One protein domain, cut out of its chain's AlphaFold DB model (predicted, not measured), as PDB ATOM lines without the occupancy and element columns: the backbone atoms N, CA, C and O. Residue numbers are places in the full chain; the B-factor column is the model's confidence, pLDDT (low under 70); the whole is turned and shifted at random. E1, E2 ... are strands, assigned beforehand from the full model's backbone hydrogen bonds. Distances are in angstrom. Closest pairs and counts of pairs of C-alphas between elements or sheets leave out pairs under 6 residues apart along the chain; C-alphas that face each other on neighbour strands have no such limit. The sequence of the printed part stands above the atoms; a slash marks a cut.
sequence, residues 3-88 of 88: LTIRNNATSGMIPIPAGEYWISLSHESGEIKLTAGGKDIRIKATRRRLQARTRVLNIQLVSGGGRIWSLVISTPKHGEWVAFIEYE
ATOM      1  N   LEU A   3     -11.378 -22.372 -36.333       88.88
ATOM      2  CA  LEU A   3     -10.243 -23.155 -35.868       88.88
ATOM      3  C   LEU A   3      -9.225 -22.213 -35.251       88.88
ATOM      4  O   LEU A   3      -8.841 -21.223 -35.871       88.88
ATOM      5  N   THR A   4      -8.774 -22.550 -34.055       90.50
ATOM      6  CA  THR A   4      -7.707 -21.823 -33.379       90.50
ATOM      7  C   THR A   4      -6.409 -22.597 -33.551       90.50
ATOM      8  O   THR A   4      -6.297 -23.736 -33.102       90.50
ATOM      9  N   ILE A   5      -5.436 -21.964 -34.193       89.19
ATOM     10  CA  ILE A   5      -4.070 -22.453 -34.355       89.19
ATOM     11  C   ILE A   5      -3.230 -21.696 -33.327       89.19
ATOM     12  O   ILE A   5      -3.115 -20.475 -33.395       89.19
ATOM     13  N   ARG A   6      -2.725 -22.395 -32.306       87.06
ATOM     14  CA  ARG A   6      -2.082 -21.748 -31.143       87.06
ATOM     15  C   ARG A   6      -0.628 -21.348 -31.388       87.06
ATOM     16  O   ARG A   6      -0.172 -20.361 -30.824       87.06
ATOM     17  N   ASN A   7       0.069 -22.106 -32.222       89.81
ATOM     18  CA  ASN A   7       1.468 -21.908 -32.571       89.81
ATOM     19  C   ASN A   7       1.572 -21.774 -34.085       89.81
ATOM     20  O   ASN A   7       0.689 -22.256 -34.794       89.81
ATOM     21  N   ASN A   8       2.638 -21.146 -34.576       91.88
ATOM     22  CA  ASN A   8       2.905 -21.161 -36.007       91.88
ATOM     23  C   ASN A   8       2.958 -22.608 -36.494       91.88
ATOM     24  O   ASN A   8       3.446 -23.507 -35.805       91.88
ATOM     25  N   ALA A   9       2.376 -22.824 -37.657       93.00
ATOM     26  CA  ALA A   9       2.279 -24.124 -38.267       93.00
ATOM     27  C   ALA A   9       2.560 -24.014 -39.759       93.00
ATOM     28  O   ALA A   9       2.589 -22.930 -40.340       93.00
ATOM     29  N   THR A  10       2.722 -25.155 -40.404       94.12
ATOM     30  CA  THR A  10       2.860 -25.259 -41.847       94.12
ATOM     31  C   THR A  10       1.937 -26.347 -42.376       94.12
ATOM     32  O   THR A  10       1.599 -27.306 -41.691       94.12
ATOM     33  N   SER A  11       1.482 -26.194 -43.612       92.69
ATOM     34  CA  SER A  11       0.835 -27.269 -44.362       92.69
ATOM     35  C   SER A  11       1.660 -27.516 -45.617       92.69
ATOM     36  O   SER A  11       1.475 -26.845 -46.638       92.69
ATOM     37  N   GLY A  12       2.596 -28.464 -45.547       89.25
ATOM     38  CA  GLY A  12       3.605 -28.646 -46.588       89.25
ATOM     39  C   GLY A  12       4.547 -27.442 -46.625       89.25
ATOM     40  O   GLY A  12       5.277 -27.208 -45.676       89.25
ATOM     41  N   MET A  13       4.511 -26.651 -47.701       89.50
ATOM     42  CA  MET A  13       5.338 -25.436 -47.840       89.50
ATOM     43  C   MET A  13       4.594 -24.139 -47.484       89.50
ATOM     44  O   MET A  13       5.137 -23.051 -47.652       89.50
ATOM     45  N   ILE A  14       3.329 -24.227 -47.061       93.50
ATOM     46  CA  ILE A  14       2.491 -23.052 -46.804       93.50
ATOM     47  C   ILE A  14       2.560 -22.710 -45.314       93.50
ATOM     48  O   ILE A  14       2.099 -23.523 -44.510       93.50
ATOM     49  N   PRO A  15       3.081 -21.533 -44.929       93.06
ATOM     50  CA  PRO A  15       3.076 -21.098 -43.541       93.06
ATOM     51  C   PRO A  15       1.665 -20.693 -43.100       93.06
ATOM     52  O   PRO A  15       0.930 -20.012 -43.820       93.06
ATOM     53  N   ILE A  16       1.302 -21.098 -41.889       92.50
ATOM     54  CA  ILE A  16       0.034 -20.818 -41.222       92.50
ATOM     55  C   ILE A  16       0.359 -20.197 -39.858       92.50
ATOM     56  O   ILE A  16       0.707 -20.914 -38.920       92.50
ATOM     57  N   PRO A  17       0.288 -18.864 -39.730       92.88
ATOM     58  CA  PRO A  17       0.547 -18.195 -38.461       92.88
ATOM     59  C   PRO A  17      -0.403 -18.647 -37.344       92.88
ATOM     60  O   PRO A  17      -1.510 -19.125 -37.596       92.88
ATOM     61  N   ALA A  18       0.010 -18.447 -36.095       92.38
ATOM     62  CA  ALA A  18      -0.902 -18.582 -34.965       92.38
ATOM     63  C   ALA A  18      -2.065 -17.579 -35.082       92.38
ATOM     64  O   ALA A  18      -1.873 -16.408 -35.419       92.38
ATOM     65  N   GLY A  19      -3.283 -18.030 -34.788       92.75
ATOM     66  CA  GLY A  19      -4.476 -17.199 -34.866       92.75
ATOM     67  C   GLY A  19      -5.773 -17.990 -34.965       92.75
ATOM     68  O   GLY A  19      -5.811 -19.219 -34.868       92.75
ATOM     69  N   GLU A  20      -6.863 -17.258 -35.167       93.12
ATOM     70  CA  GLU A  20      -8.187 -17.831 -35.374       93.12
ATOM     71  C   GLU A  20      -8.606 -17.718 -36.831       93.12
ATOM     72  O   GLU A  20      -8.675 -16.626 -37.393       93.12
ATOM     73  N   TYR A  21      -8.943 -18.859 -37.417       93.81
ATOM     74  CA  TYR A  21      -9.258 -18.985 -38.827       93.81
ATOM     75  C   TYR A  21     -10.679 -19.489 -39.024       93.81
ATOM     76  O   TYR A  21     -11.133 -20.437 -38.380       93.81
ATOM     77  N   TRP A  22     -11.378 -18.888 -39.976       93.50
ATOM     78  CA  TRP A  22     -12.596 -19.450 -40.534       93.50
ATOM     79  C   TRP A  22     -12.243 -20.497 -41.572       93.50
ATOM     80  O   TRP A  22     -11.476 -20.235 -42.496       93.50
ATOM     81  N   ILE A  23     -12.830 -21.679 -41.424       92.62
ATOM     82  CA  ILE A  23     -12.608 -22.791 -42.340       92.62
ATOM     83  C   ILE A  23     -13.721 -22.830 -43.377       92.62
ATOM     84  O   ILE A  23     -14.908 -22.855 -43.028       92.62
ATOM     85  N   SER A  24     -13.324 -22.934 -44.642       91.62
ATOM     86  CA  SER A  24     -14.199 -23.312 -45.749       91.62
ATOM     87  C   SER A  24     -13.524 -24.351 -46.646       91.62
ATOM     88  O   SER A  24     -12.302 -24.401 -46.748       91.62
ATOM     89  N   LEU A  25     -14.322 -25.220 -47.267       90.06
ATOM     90  CA  LEU A  25     -13.845 -26.243 -48.197       90.06
ATOM     91  C   LEU A  25     -14.160 -25.803 -49.627       90.06
ATOM     92  O   LEU A  25     -15.327 -25.604 -49.964       90.06
ATOM     93  N   SER A  26     -13.135 -25.731 -50.469       89.94
ATOM     94  CA  SER A  26     -13.273 -25.568 -51.913       89.94
ATOM     95  C   SER A  26     -13.101 -26.932 -52.580       89.94
ATOM     96  O   SER A  26     -11.995 -27.364 -52.905       89.94
ATOM     97  N   HIS A  27     -14.212 -27.659 -52.720       82.38
ATOM     98  CA  HIS A  27     -14.205 -29.050 -53.185       82.38
ATOM     99  C   HIS A  27     -13.736 -29.212 -54.640       82.38
ATOM    100  O   HIS A  27     -13.191 -30.257 -54.981       82.38
ATOM    101  N   GLU A  28     -13.940 -28.195 -55.481       85.00
ATOM    102  CA  GLU A  28     -13.531 -28.199 -56.891       85.00
ATOM    103  C   GLU A  28     -12.015 -28.059 -57.041       85.00
ATOM    104  O   GLU A  28     -11.413 -28.746 -57.862       85.00
ATOM    105  N   SER A  29     -11.386 -27.217 -56.211       86.81
ATOM    106  CA  SER A  29      -9.930 -27.029 -56.220       86.81
ATOM    107  C   SER A  29      -9.180 -28.023 -55.334       86.81
ATOM    108  O   SER A  29      -7.958 -28.114 -55.412       86.81
ATOM    109  N   GLY A  30      -9.892 -28.789 -54.502       90.69
ATOM    110  CA  GLY A  30      -9.281 -29.707 -53.543       90.69
ATOM    111  C   GLY A  30      -8.497 -28.983 -52.450       90.69
ATOM    112  O   GLY A  30      -7.451 -29.453 -52.000       90.69
ATOM    113  N   GLU A  31      -8.992 -27.822 -52.032       93.94
ATOM    114  CA  GLU A  31      -8.326 -26.960 -51.061       93.94
ATOM    115  C   GLU A  31      -9.234 -26.679 -49.870       93.94
ATOM    116  O   GLU A  31     -10.449 -26.499 -49.994       93.94
ATOM    117  N   ILE A  32      -8.618 -26.584 -48.697       93.75
ATOM    118  CA  ILE A  32      -9.239 -25.998 -47.519       93.75
ATOM    119  C   ILE A  32      -8.723 -24.572 -47.399       93.75
ATOM    120  O   ILE A  32      -7.528 -24.304 -47.496       93.75
ATOM    121  N   LYS A  33      -9.642 -23.641 -47.197       94.12
ATOM    122  CA  LYS A  33      -9.355 -22.224 -47.068       94.12
ATOM    123  C   LYS A  33      -9.490 -21.822 -45.605       94.12
ATOM    124  O   LYS A  33     -10.537 -22.039 -44.992       94.12
ATOM    125  N   LEU A  34      -8.418 -21.245 -45.075       93.12
ATOM    126  CA  LEU A  34      -8.310 -20.666 -43.744       93.12
ATOM    127  C   LEU A  34      -8.321 -19.140 -43.883       93.12
ATOM    128  O   LEU A  34      -7.364 -18.553 -44.386       93.12
ATOM    129  N   THR A  35      -9.398 -18.494 -43.450       93.81
ATOM    130  CA  THR A  35      -9.563 -17.036 -43.554       93.81
ATOM    131  C   THR A  35      -9.413 -16.379 -42.186       93.81
ATOM    132  O   THR A  35     -10.172 -16.695 -41.271       93.81
ATOM    133  N   ALA A  36      -8.483 -15.434 -42.051       91.12
ATOM    134  CA  ALA A  36      -8.298 -14.631 -40.839       91.12
ATOM    135  C   ALA A  36      -7.865 -13.204 -41.190       91.12
ATOM    136  O   ALA A  36      -6.988 -13.007 -42.029       91.12
ATOM    137  N   GLY A  37      -8.475 -12.197 -40.554       83.31
ATOM    138  CA  GLY A  37      -8.047 -10.795 -40.681       83.31
ATOM    139  C   GLY A  37      -7.986 -10.262 -42.120       83.31
ATOM    140  O   GLY A  37      -7.095  -9.483 -42.441       83.31
ATOM    141  N   GLY A  38      -8.877 -10.725 -43.005       84.81
ATOM    142  CA  GLY A  38      -8.894 -10.336 -44.423       84.81
ATOM    143  C   GLY A  38      -7.853 -11.041 -45.304       84.81
ATOM    144  O   GLY A  38      -7.760 -10.730 -46.488       84.81
ATOM    145  N   LYS A  39      -7.089 -11.995 -44.759       88.81
ATOM    146  CA  LYS A  39      -6.183 -12.863 -45.519       88.81
ATOM    147  C   LYS A  39      -6.741 -14.273 -45.620       88.81
ATOM    148  O   LYS A  39      -7.300 -14.810 -44.666       88.81
ATOM    149  N   ASP A  40      -6.510 -14.872 -46.780       92.06
ATOM    150  CA  ASP A  40      -6.938 -16.219 -47.111       92.06
ATOM    151  C   ASP A  40      -5.721 -17.104 -47.353       92.06
ATOM    152  O   ASP A  40      -4.955 -16.879 -48.289       92.06
ATOM    153  N   ILE A  41      -5.568 -18.135 -46.531       93.62
ATOM    154  CA  ILE A  41      -4.546 -19.162 -46.700       93.62
ATOM    155  C   ILE A  41      -5.233 -20.387 -47.294       93.62
ATOM    156  O   ILE A  41      -6.212 -20.888 -46.742       93.62
ATOM    157  N   ARG A  42      -4.745 -20.865 -48.436       94.00
ATOM    158  CA  ARG A  42      -5.272 -22.065 -49.094       94.00
ATOM    159  C   ARG A  42      -4.307 -23.205 -48.858       94.00
ATOM    160  O   ARG A  42      -3.149 -23.099 -49.241       94.00
ATOM    161  N   ILE A  43      -4.786 -24.273 -48.235       94.12
ATOM    162  CA  ILE A  43      -4.011 -25.480 -47.967       94.12
ATOM    163  C   ILE A  43      -4.570 -26.640 -48.783       94.12
ATOM    164  O   ILE A  43      -5.785 -26.782 -48.938       94.12
ATOM    165  N   LYS A  44      -3.682 -27.473 -49.324       93.69
ATOM    166  CA  LYS A  44      -4.090 -28.641 -50.111       93.69
ATOM    167  C   LYS A  44      -4.771 -29.662 -49.207       93.69
ATOM    168  O   LYS A  44      -4.256 -29.988 -48.139       93.69
ATOM    169  N   ALA A  45      -5.896 -30.196 -49.666       92.69
ATOM    170  CA  ALA A  45      -6.626 -31.240 -48.973       92.69
ATOM    171  C   ALA A  45      -6.782 -32.467 -49.869       92.69
ATOM    172  O   ALA A  45      -7.068 -32.380 -51.060       92.69
ATOM    173  N   THR A  46      -6.608 -33.642 -49.284       92.00
ATOM    174  CA  THR A  46      -6.811 -34.915 -49.967       92.00
ATOM    175  C   THR A  46      -8.187 -35.459 -49.628       92.00
ATOM    176  O   THR A  46      -8.555 -35.581 -48.457       92.00
ATOM    177  N   ARG A  47      -8.954 -35.820 -50.657       90.81
ATOM    178  CA  ARG A  47     -10.257 -36.456 -50.477       90.81
ATOM    179  C   ARG A  47     -10.076 -37.908 -50.039       90.81
ATOM    180  O   ARG A  47      -9.451 -38.698 -50.742       90.81
ATOM    181  N   ARG A  48     -10.671 -38.279 -48.908       85.69
ATOM    182  CA  ARG A  48     -10.788 -39.664 -48.449       85.69
ATOM    183  C   ARG A  48     -12.162 -40.219 -48.797       85.69
ATOM    184  O   ARG A  48     -13.198 -39.563 -48.650       85.69
ATOM    185  N   ARG A  49     -12.178 -41.466 -49.266       73.94
ATOM    186  CA  ARG A  49     -13.419 -42.197 -49.512       73.94
ATOM    187  C   ARG A  49     -13.942 -42.720 -48.178       73.94
ATOM    188  O   ARG A  49     -13.383 -43.655 -47.620       73.94
ATOM    189  N   LEU A  50     -15.023 -42.127 -47.683       69.62
ATOM    190  CA  LEU A  50     -15.762 -42.687 -46.556       69.62
ATOM    191  C   LEU A  50     -16.561 -43.915 -47.010       69.62
ATOM    192  O   LEU A  50     -17.215 -43.880 -48.054       69.62
ATOM    193  N   GLN A  51     -16.551 -44.977 -46.201       62.84
ATOM    194  CA  GLN A  51     -17.476 -46.107 -46.363       62.84
ATOM    195  C   GLN A  51     -18.914 -45.729 -45.966       62.84
ATOM    196  O   GLN A  51     -19.860 -46.262 -46.537       62.84
ATOM    197  N   ALA A  52     -19.089 -44.768 -45.049       66.62
ATOM    198  CA  ALA A  52     -20.392 -44.307 -44.570       66.62
ATOM    199  C   ALA A  52     -20.608 -42.813 -44.860       66.62
ATOM    200  O   ALA A  52     -19.755 -41.973 -44.575       66.62
ATOM    201  N   ARG A  53     -21.774 -42.455 -45.414       67.12
ATOM    202  CA  ARG A  53     -22.140 -41.047 -45.624       67.12
ATOM    203  C   ARG A  53     -22.443 -40.390 -44.276       67.12
ATOM    204  O   ARG A  53     -23.397 -40.778 -43.606       67.12
ATOM    205  N   THR A  54     -21.673 -39.366 -43.908       72.88
ATOM    206  CA  THR A  54     -22.070 -38.462 -42.819       72.88
ATOM    207  C   THR A  54     -23.327 -37.689 -43.226       72.88
ATOM    208  O   THR A  54     -23.485 -37.314 -44.387       72.88
ATOM    209  N   ARG A  55     -24.242 -37.454 -42.282       82.62
ATOM    210  CA  ARG A  55     -25.460 -36.659 -42.518       82.62
ATOM    211  C   ARG A  55     -25.248 -35.163 -42.289       82.62
ATOM    212  O   ARG A  55     -26.064 -34.365 -42.735       82.62
ATOM    213  N   VAL A  56     -24.154 -34.784 -41.626       86.12
ATOM    214  CA  VAL A  56     -23.883 -33.405 -41.198       86.12
ATOM    215  C   VAL A  56     -22.472 -32.990 -41.617       86.12
ATOM    216  O   VAL A  56     -21.571 -33.828 -41.711       86.12
ATOM    217  N   LEU A  57     -22.290 -31.696 -41.895       87.75
ATOM    218  CA  LEU A  57     -20.965 -31.096 -42.031       87.75
ATOM    219  C   LEU A  57     -20.252 -31.162 -40.679       87.75
ATOM    220  O   LEU A  57     -20.732 -30.592 -39.703       87.75
ATOM    221  N   ASN A  58     -19.100 -31.814 -40.645       89.50
ATOM    222  CA  ASN A  58     -18.263 -31.889 -39.459       89.50
ATOM    223  C   ASN A  58     -16.848 -31.434 -39.810       89.50
ATOM    224  O   ASN A  58     -16.335 -31.773 -40.876       89.50
ATOM    225  N   ILE A  59     -16.231 -30.656 -38.928       91.06
ATOM    226  CA  ILE A  59     -14.856 -30.190 -39.079       91.06
ATOM    227  C   ILE A  59     -14.136 -30.523 -37.781       91.06
ATOM    228  O   ILE A  59     -14.580 -30.134 -36.703       91.06
ATOM    229  N   GLN A  60     -13.037 -31.259 -37.877       90.31
ATOM    230  CA  GLN A  60     -12.286 -31.746 -36.729       90.31
ATOM    231  C   GLN A  60     -10.798 -31.527 -36.950       90.31
ATOM    232  O   GLN A  60     -10.293 -31.721 -38.051       90.31
ATOM    233  N   LEU A  61     -10.094 -31.150 -35.888       88.81
ATOM    234  CA  LEU A  61      -8.640 -31.157 -35.862       88.81
ATOM    235  C   LEU A  61      -8.201 -32.346 -35.006       88.81
ATOM    236  O   LEU A  61      -8.479 -32.385 -33.809       88.81
ATOM    237  N   VAL A  62      -7.558 -33.328 -35.629       90.56
ATOM    238  CA  VAL A  62      -7.160 -34.588 -34.989       90.56
ATOM    239  C   VAL A  62      -5.643 -34.624 -34.881       90.56
ATOM    240  O   VAL A  62      -4.954 -34.406 -35.874       90.56
ATOM    241  N   SER A  63      -5.100 -34.909 -33.701       86.56
ATOM    242  CA  SER A  63      -3.656 -35.092 -33.541       86.56
ATOM    243  C   SER A  63      -3.209 -36.366 -34.265       86.56
ATOM    244  O   SER A  63      -3.693 -37.453 -33.950       86.56
ATOM    245  N   GLY A  64      -2.277 -36.248 -35.211       79.62
ATOM    246  CA  GLY A  64      -1.612 -37.386 -35.857       79.62
ATOM    247  C   GLY A  64      -0.444 -37.952 -35.039       79.62
ATOM    248  O   GLY A  64       0.107 -38.986 -35.404       79.62
ATOM    249  N   GLY A  65      -0.088 -37.284 -33.934       81.50
ATOM    250  CA  GLY A  65       1.067 -37.590 -33.091       81.50
ATOM    251  C   GLY A  65       2.188 -36.562 -33.267       81.50
ATOM    252  O   GLY A  65       2.388 -36.015 -34.353       81.50
ATOM    253  N   GLY A  66       2.910 -36.267 -32.182       86.56
ATOM    254  CA  GLY A  66       3.966 -35.252 -32.177       86.56
ATOM    255  C   GLY A  66       3.446 -33.870 -32.584       86.56
ATOM    256  O   GLY A  66       2.515 -33.344 -31.976       86.56
ATOM    257  N   ARG A  67       4.056 -33.293 -33.622       88.94
ATOM    258  CA  ARG A  67       3.734 -31.961 -34.161       88.94
ATOM    259  C   ARG A  67       2.685 -31.970 -35.273       88.94
ATOM    260  O   ARG A  67       2.205 -30.911 -35.666       88.94
ATOM    261  N   ILE A  68       2.301 -33.145 -35.770       91.25
ATOM    262  CA  ILE A  68       1.422 -33.275 -36.932       91.25
ATOM    263  C   ILE A  68      -0.031 -33.389 -36.479       91.25
ATOM    264  O   ILE A  68      -0.396 -34.223 -35.648       91.25
ATOM    265  N   TRP A  69      -0.885 -32.575 -37.079       92.44
ATOM    266  CA  TRP A  69      -2.328 -32.577 -36.919       92.44
ATOM    267  C   TRP A  69      -3.000 -32.723 -38.281       92.44
ATOM    268  O   TRP A  69      -2.506 -32.272 -39.310       92.44
ATOM    269  N   SER A  70      -4.147 -33.383 -38.295       92.44
ATOM    270  CA  SER A  70      -4.987 -33.568 -39.469       92.44
ATOM    271  C   SER A  70      -6.238 -32.720 -39.315       92.44
ATOM    272  O   SER A  70      -7.037 -32.943 -38.405       92.44
ATOM    273  N   LEU A  71      -6.421 -31.756 -40.211       92.75
ATOM    274  CA  LEU A  71      -7.677 -31.041 -40.362       92.75
ATOM    275  C   LEU A  71      -8.602 -31.857 -41.261       92.75
ATOM    276  O   LEU A  71      -8.371 -31.970 -42.464       92.75
ATOM    277  N   VAL A  72      -9.644 -32.420 -40.664       92.00
ATOM    278  CA  VAL A  72     -10.624 -33.283 -41.316       92.00
ATOM    279  C   VAL A  72     -11.925 -32.515 -41.508       92.00
ATOM    280  O   VAL A  72     -12.503 -32.008 -40.550       92.00
ATOM    281  N   ILE A  73     -12.404 -32.436 -42.746       91.62
ATOM    282  CA  ILE A  73     -13.709 -31.880 -43.106       91.62
ATOM    283  C   ILE A  73     -14.551 -32.989 -43.725       91.62
ATOM    284  O   ILE A  73     -14.340 -33.383 -44.872       91.62
ATOM    285  N   SER A  74     -15.541 -33.468 -42.983       90.62
ATOM    286  CA  SER A  74     -16.488 -34.477 -43.451       90.62
ATOM    287  C   SER A  74     -17.759 -33.782 -43.930       90.62
ATOM    288  O   SER A  74     -18.454 -33.112 -43.167       90.62
ATOM    289  N   THR A  75     -18.077 -33.940 -45.213       88.00
ATOM    290  CA  THR A  75     -19.257 -33.341 -45.843       88.00
ATOM    291  C   THR A  75     -20.237 -34.426 -46.306       88.00
ATOM    292  O   THR A  75     -19.803 -35.456 -46.834       88.00
ATOM    293  N   PRO A  76     -21.562 -34.206 -46.200       84.75
ATOM    294  CA  PRO A  76     -22.545 -35.196 -46.652       84.75
ATOM    295  C   PRO A  76     -22.501 -35.475 -48.157       84.75
ATOM    296  O   PRO A  76     -22.738 -36.600 -48.594       84.75
ATOM    297  N   LYS A  77     -22.196 -34.447 -48.959       83.56
ATOM    298  CA  LYS A  77     -22.215 -34.514 -50.429       83.56
ATOM    299  C   LYS A  77     -20.851 -34.827 -51.043       83.56
ATOM    300  O   LYS A  77     -20.781 -35.555 -52.027       83.56
ATOM    301  N   HIS A  78     -19.767 -34.306 -50.468       85.00
ATOM    302  CA  HIS A  78     -18.433 -34.359 -51.076       85.00
ATOM    303  C   HIS A  78     -17.471 -35.301 -50.340       85.00
ATOM    304  O   HIS A  78     -16.311 -35.410 -50.730       85.00
ATOM    305  N   GLY A  79     -17.953 -36.060 -49.351       87.81
ATOM    306  CA  GLY A  79     -17.138 -36.999 -48.584       87.81
ATOM    307  C   GLY A  79     -16.205 -36.287 -47.610       87.81
ATOM    308  O   GLY A  79     -16.476 -35.155 -47.200       87.81
ATOM    309  N   GLU A  80     -15.128 -36.965 -47.235       90.88
ATOM    310  CA  GLU A  80     -14.152 -36.462 -46.274       90.88
ATOM    311  C   GLU A  80     -12.934 -35.871 -46.972       90.88
ATOM    312  O   GLU A  80     -12.462 -36.399 -47.975       90.88
ATOM    313  N   TRP A  81     -12.428 -34.779 -46.421       92.19
ATOM    314  CA  TRP A  81     -11.259 -34.064 -46.902       92.19
ATOM    315  C   TRP A  81     -10.288 -33.884 -45.755       92.19
ATOM    316  O   TRP A  81     -10.693 -33.472 -44.673       92.19
ATOM    317  N   VAL A  82      -9.020 -34.198 -45.989       93.19
ATOM    318  CA  VAL A  82      -7.979 -34.135 -44.966       93.19
ATOM    319  C   VAL A  82      -6.845 -33.252 -45.451       93.19
ATOM    320  O   VAL A  82      -6.286 -33.507 -46.515       93.19
ATOM    321  N   ALA A  83      -6.497 -32.237 -44.670       93.56
ATOM    322  CA  ALA A  83      -5.261 -31.480 -44.827       93.56
ATOM    323  C   ALA A  83      -4.357 -31.713 -43.616       93.56
ATOM    324  O   ALA A  83      -4.842 -31.892 -42.498       93.56
ATOM    325  N   PHE A  84      -3.046 -31.708 -43.835       93.44
ATOM    326  CA  PHE A  84      -2.063 -31.861 -42.767       93.44
ATOM    327  C   PHE A  84      -1.554 -30.496 -42.323       93.44
ATOM    328  O   PHE A  84      -1.261 -29.640 -43.153       93.44
ATOM    329  N   ILE A  85      -1.462 -30.310 -41.014       93.06
ATOM    330  CA  ILE A  85      -0.951 -29.111 -40.361       93.06
ATOM    331  C   ILE A  85       0.141 -29.568 -39.398       93.06
ATOM    332  O   ILE A  85      -0.123 -30.352 -38.492       93.06
ATOM    333  N   GLU A  86       1.361 -29.097 -39.591       93.25
ATOM    334  CA  GLU A  86       2.511 -29.375 -38.741       93.25
ATOM    335  C   GLU A  86       2.841 -28.133 -37.918       93.25
ATOM    336  O   GLU A  86       3.136 -27.084 -38.479       93.25
ATOM    337  N   TYR A  87       2.756 -28.236 -36.596       89.81
ATOM    338  CA  TYR A  87       3.101 -27.144 -35.688       89.81
ATOM    339  C   TYR A  87       4.610 -27.068 -35.451       89.81
ATOM    340  O   TYR A  87       5.273 -28.098 -35.332       89.81
ATOM    341  N   GLU A  88       5.134 -25.851 -35.323       83.88
ATOM    342  CA  GLU A  88       6.531 -25.583 -34.948       83.88
ATOM    343  C   GLU A  88       6.764 -25.723 -33.431       83.88
ATOM    344  O   GLU A  88       5.906 -25.275 -32.634       83.88
TER     345      GLU A  88
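AT A GLANCE: This is residues 3 to 88 of the 88 residues of an uncharacterized protein of Bdellovibrionales bacterium (UniProt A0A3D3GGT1). Two strongly twisted sheets stand partly face to face as a sandwich with crossed strands, splayed, their best planes 38 degrees apart. One sheet is built on the long strands E8, E9 and E10, with E7 and the small hairpin of E2 and E3 beside E10; the other is E1, E4, E5 and E6, and E6 runs on into E7 in the first sheet. The printed part has 86 residues with ten named strands, E1 to E10 in order along the chain, and no named helix; the class is all strand. The four-strand sheet has the order E1, E4, E5, E6, all antiparallel, and the six-strand sheet is branched, its neighbour pairs antiparallel too. The whole is compact, with a radius of gyration of the C-alphas of 12.5 A and spans of 34 by 30 by 20 A.

IN THESE COORDINATES: E1, residues 3 to 5, begins at C-alpha 3 at (-10.243, -23.155, -35.868). E2 is residues 9 to 11 and E3 residues 14 to 16, three residues each. E4, residues 19 to 26, is 20.9 A from first to last C-alpha, and begins at C-alpha 19 at (-4.476, -17.199, -34.866). E5, residues 31 to 36, measures 16.0 A, and E6, residues 39 to 44, 16.6 A. E7 is residues 46 to 48. E8, residues 58 to 65, is 21.1 A long, and E9, residues 68 to 75, is 22.5 A long. E10, residues 79 to 87, is the longest strand at 25.9 A and ends at C-alpha 87 at (3.101, -27.144, -35.688).

HOW THE PARTS SIT: In the branched sheet E10 has three neighbours: E2 and E7 lie on one side of it, beside its residues 84 to 87 and 80 to 82, and E9 lies on the other side, beside residues 79 to 86. E9 and E10 form a hairpin, with N 71 and O 83 at 2.8 A. E8 and E9 form another, with N 60 and O 72 at 2.8 A. E8, E9 and E10 are a meander, each strand the antiparallel neighbour of the one before. With E7 they make a Greek key, four strands in a row of which the first is the antiparallel neighbour of the fourth; N 46 and O 82 are 2.8 A apart. E2 is the antiparallel neighbour of E10, with N 10 and O 86 within hydrogen-bond range at 2.8 A, and E2 and E3 form a hairpin, with N 9 and O 16 within hydrogen-bond range at 2.8 A. In the other sheet E4, E5 and E6 form a second meander of two hairpins, with N 24 and O 33 at 2.9 A and N 34 and O 41 at 2.8 A. E4 pairs in a staggered way, with E1 over residues 19 to 21 and with E5 over residues 22 to 26; N 3 and O 21 are 2.8 A apart. Between the sheets, the closest C-alphas of E6 and E10 are those of Lys 44 and Ala 83, 6.1 A apart, and those of E2 and E6 are of Ser 11 and Ile 43, 6.3 A apart. The strands of one sheet stand at 57 degrees to those of the other. E1 and E8 are near each other, with 5 pairs of C-alphas within 10 A, while E6 and E8 are apart.

THE WHOLE: The two C-alphas farthest apart are those of Gly 37 and Gln 51, at 37.0 A. The printed part has no cut and ends at the chain's last residue, Glu 88. No link is long; the link from E7 to E8, nine residues, is short, and the others are tight. E6 runs on into E7 across a break of 1 residue, at 56 degrees. The mean pLDDT of the printed part is 88.7, and residues 50 to 53, in the link from E7 to E8, are under 70.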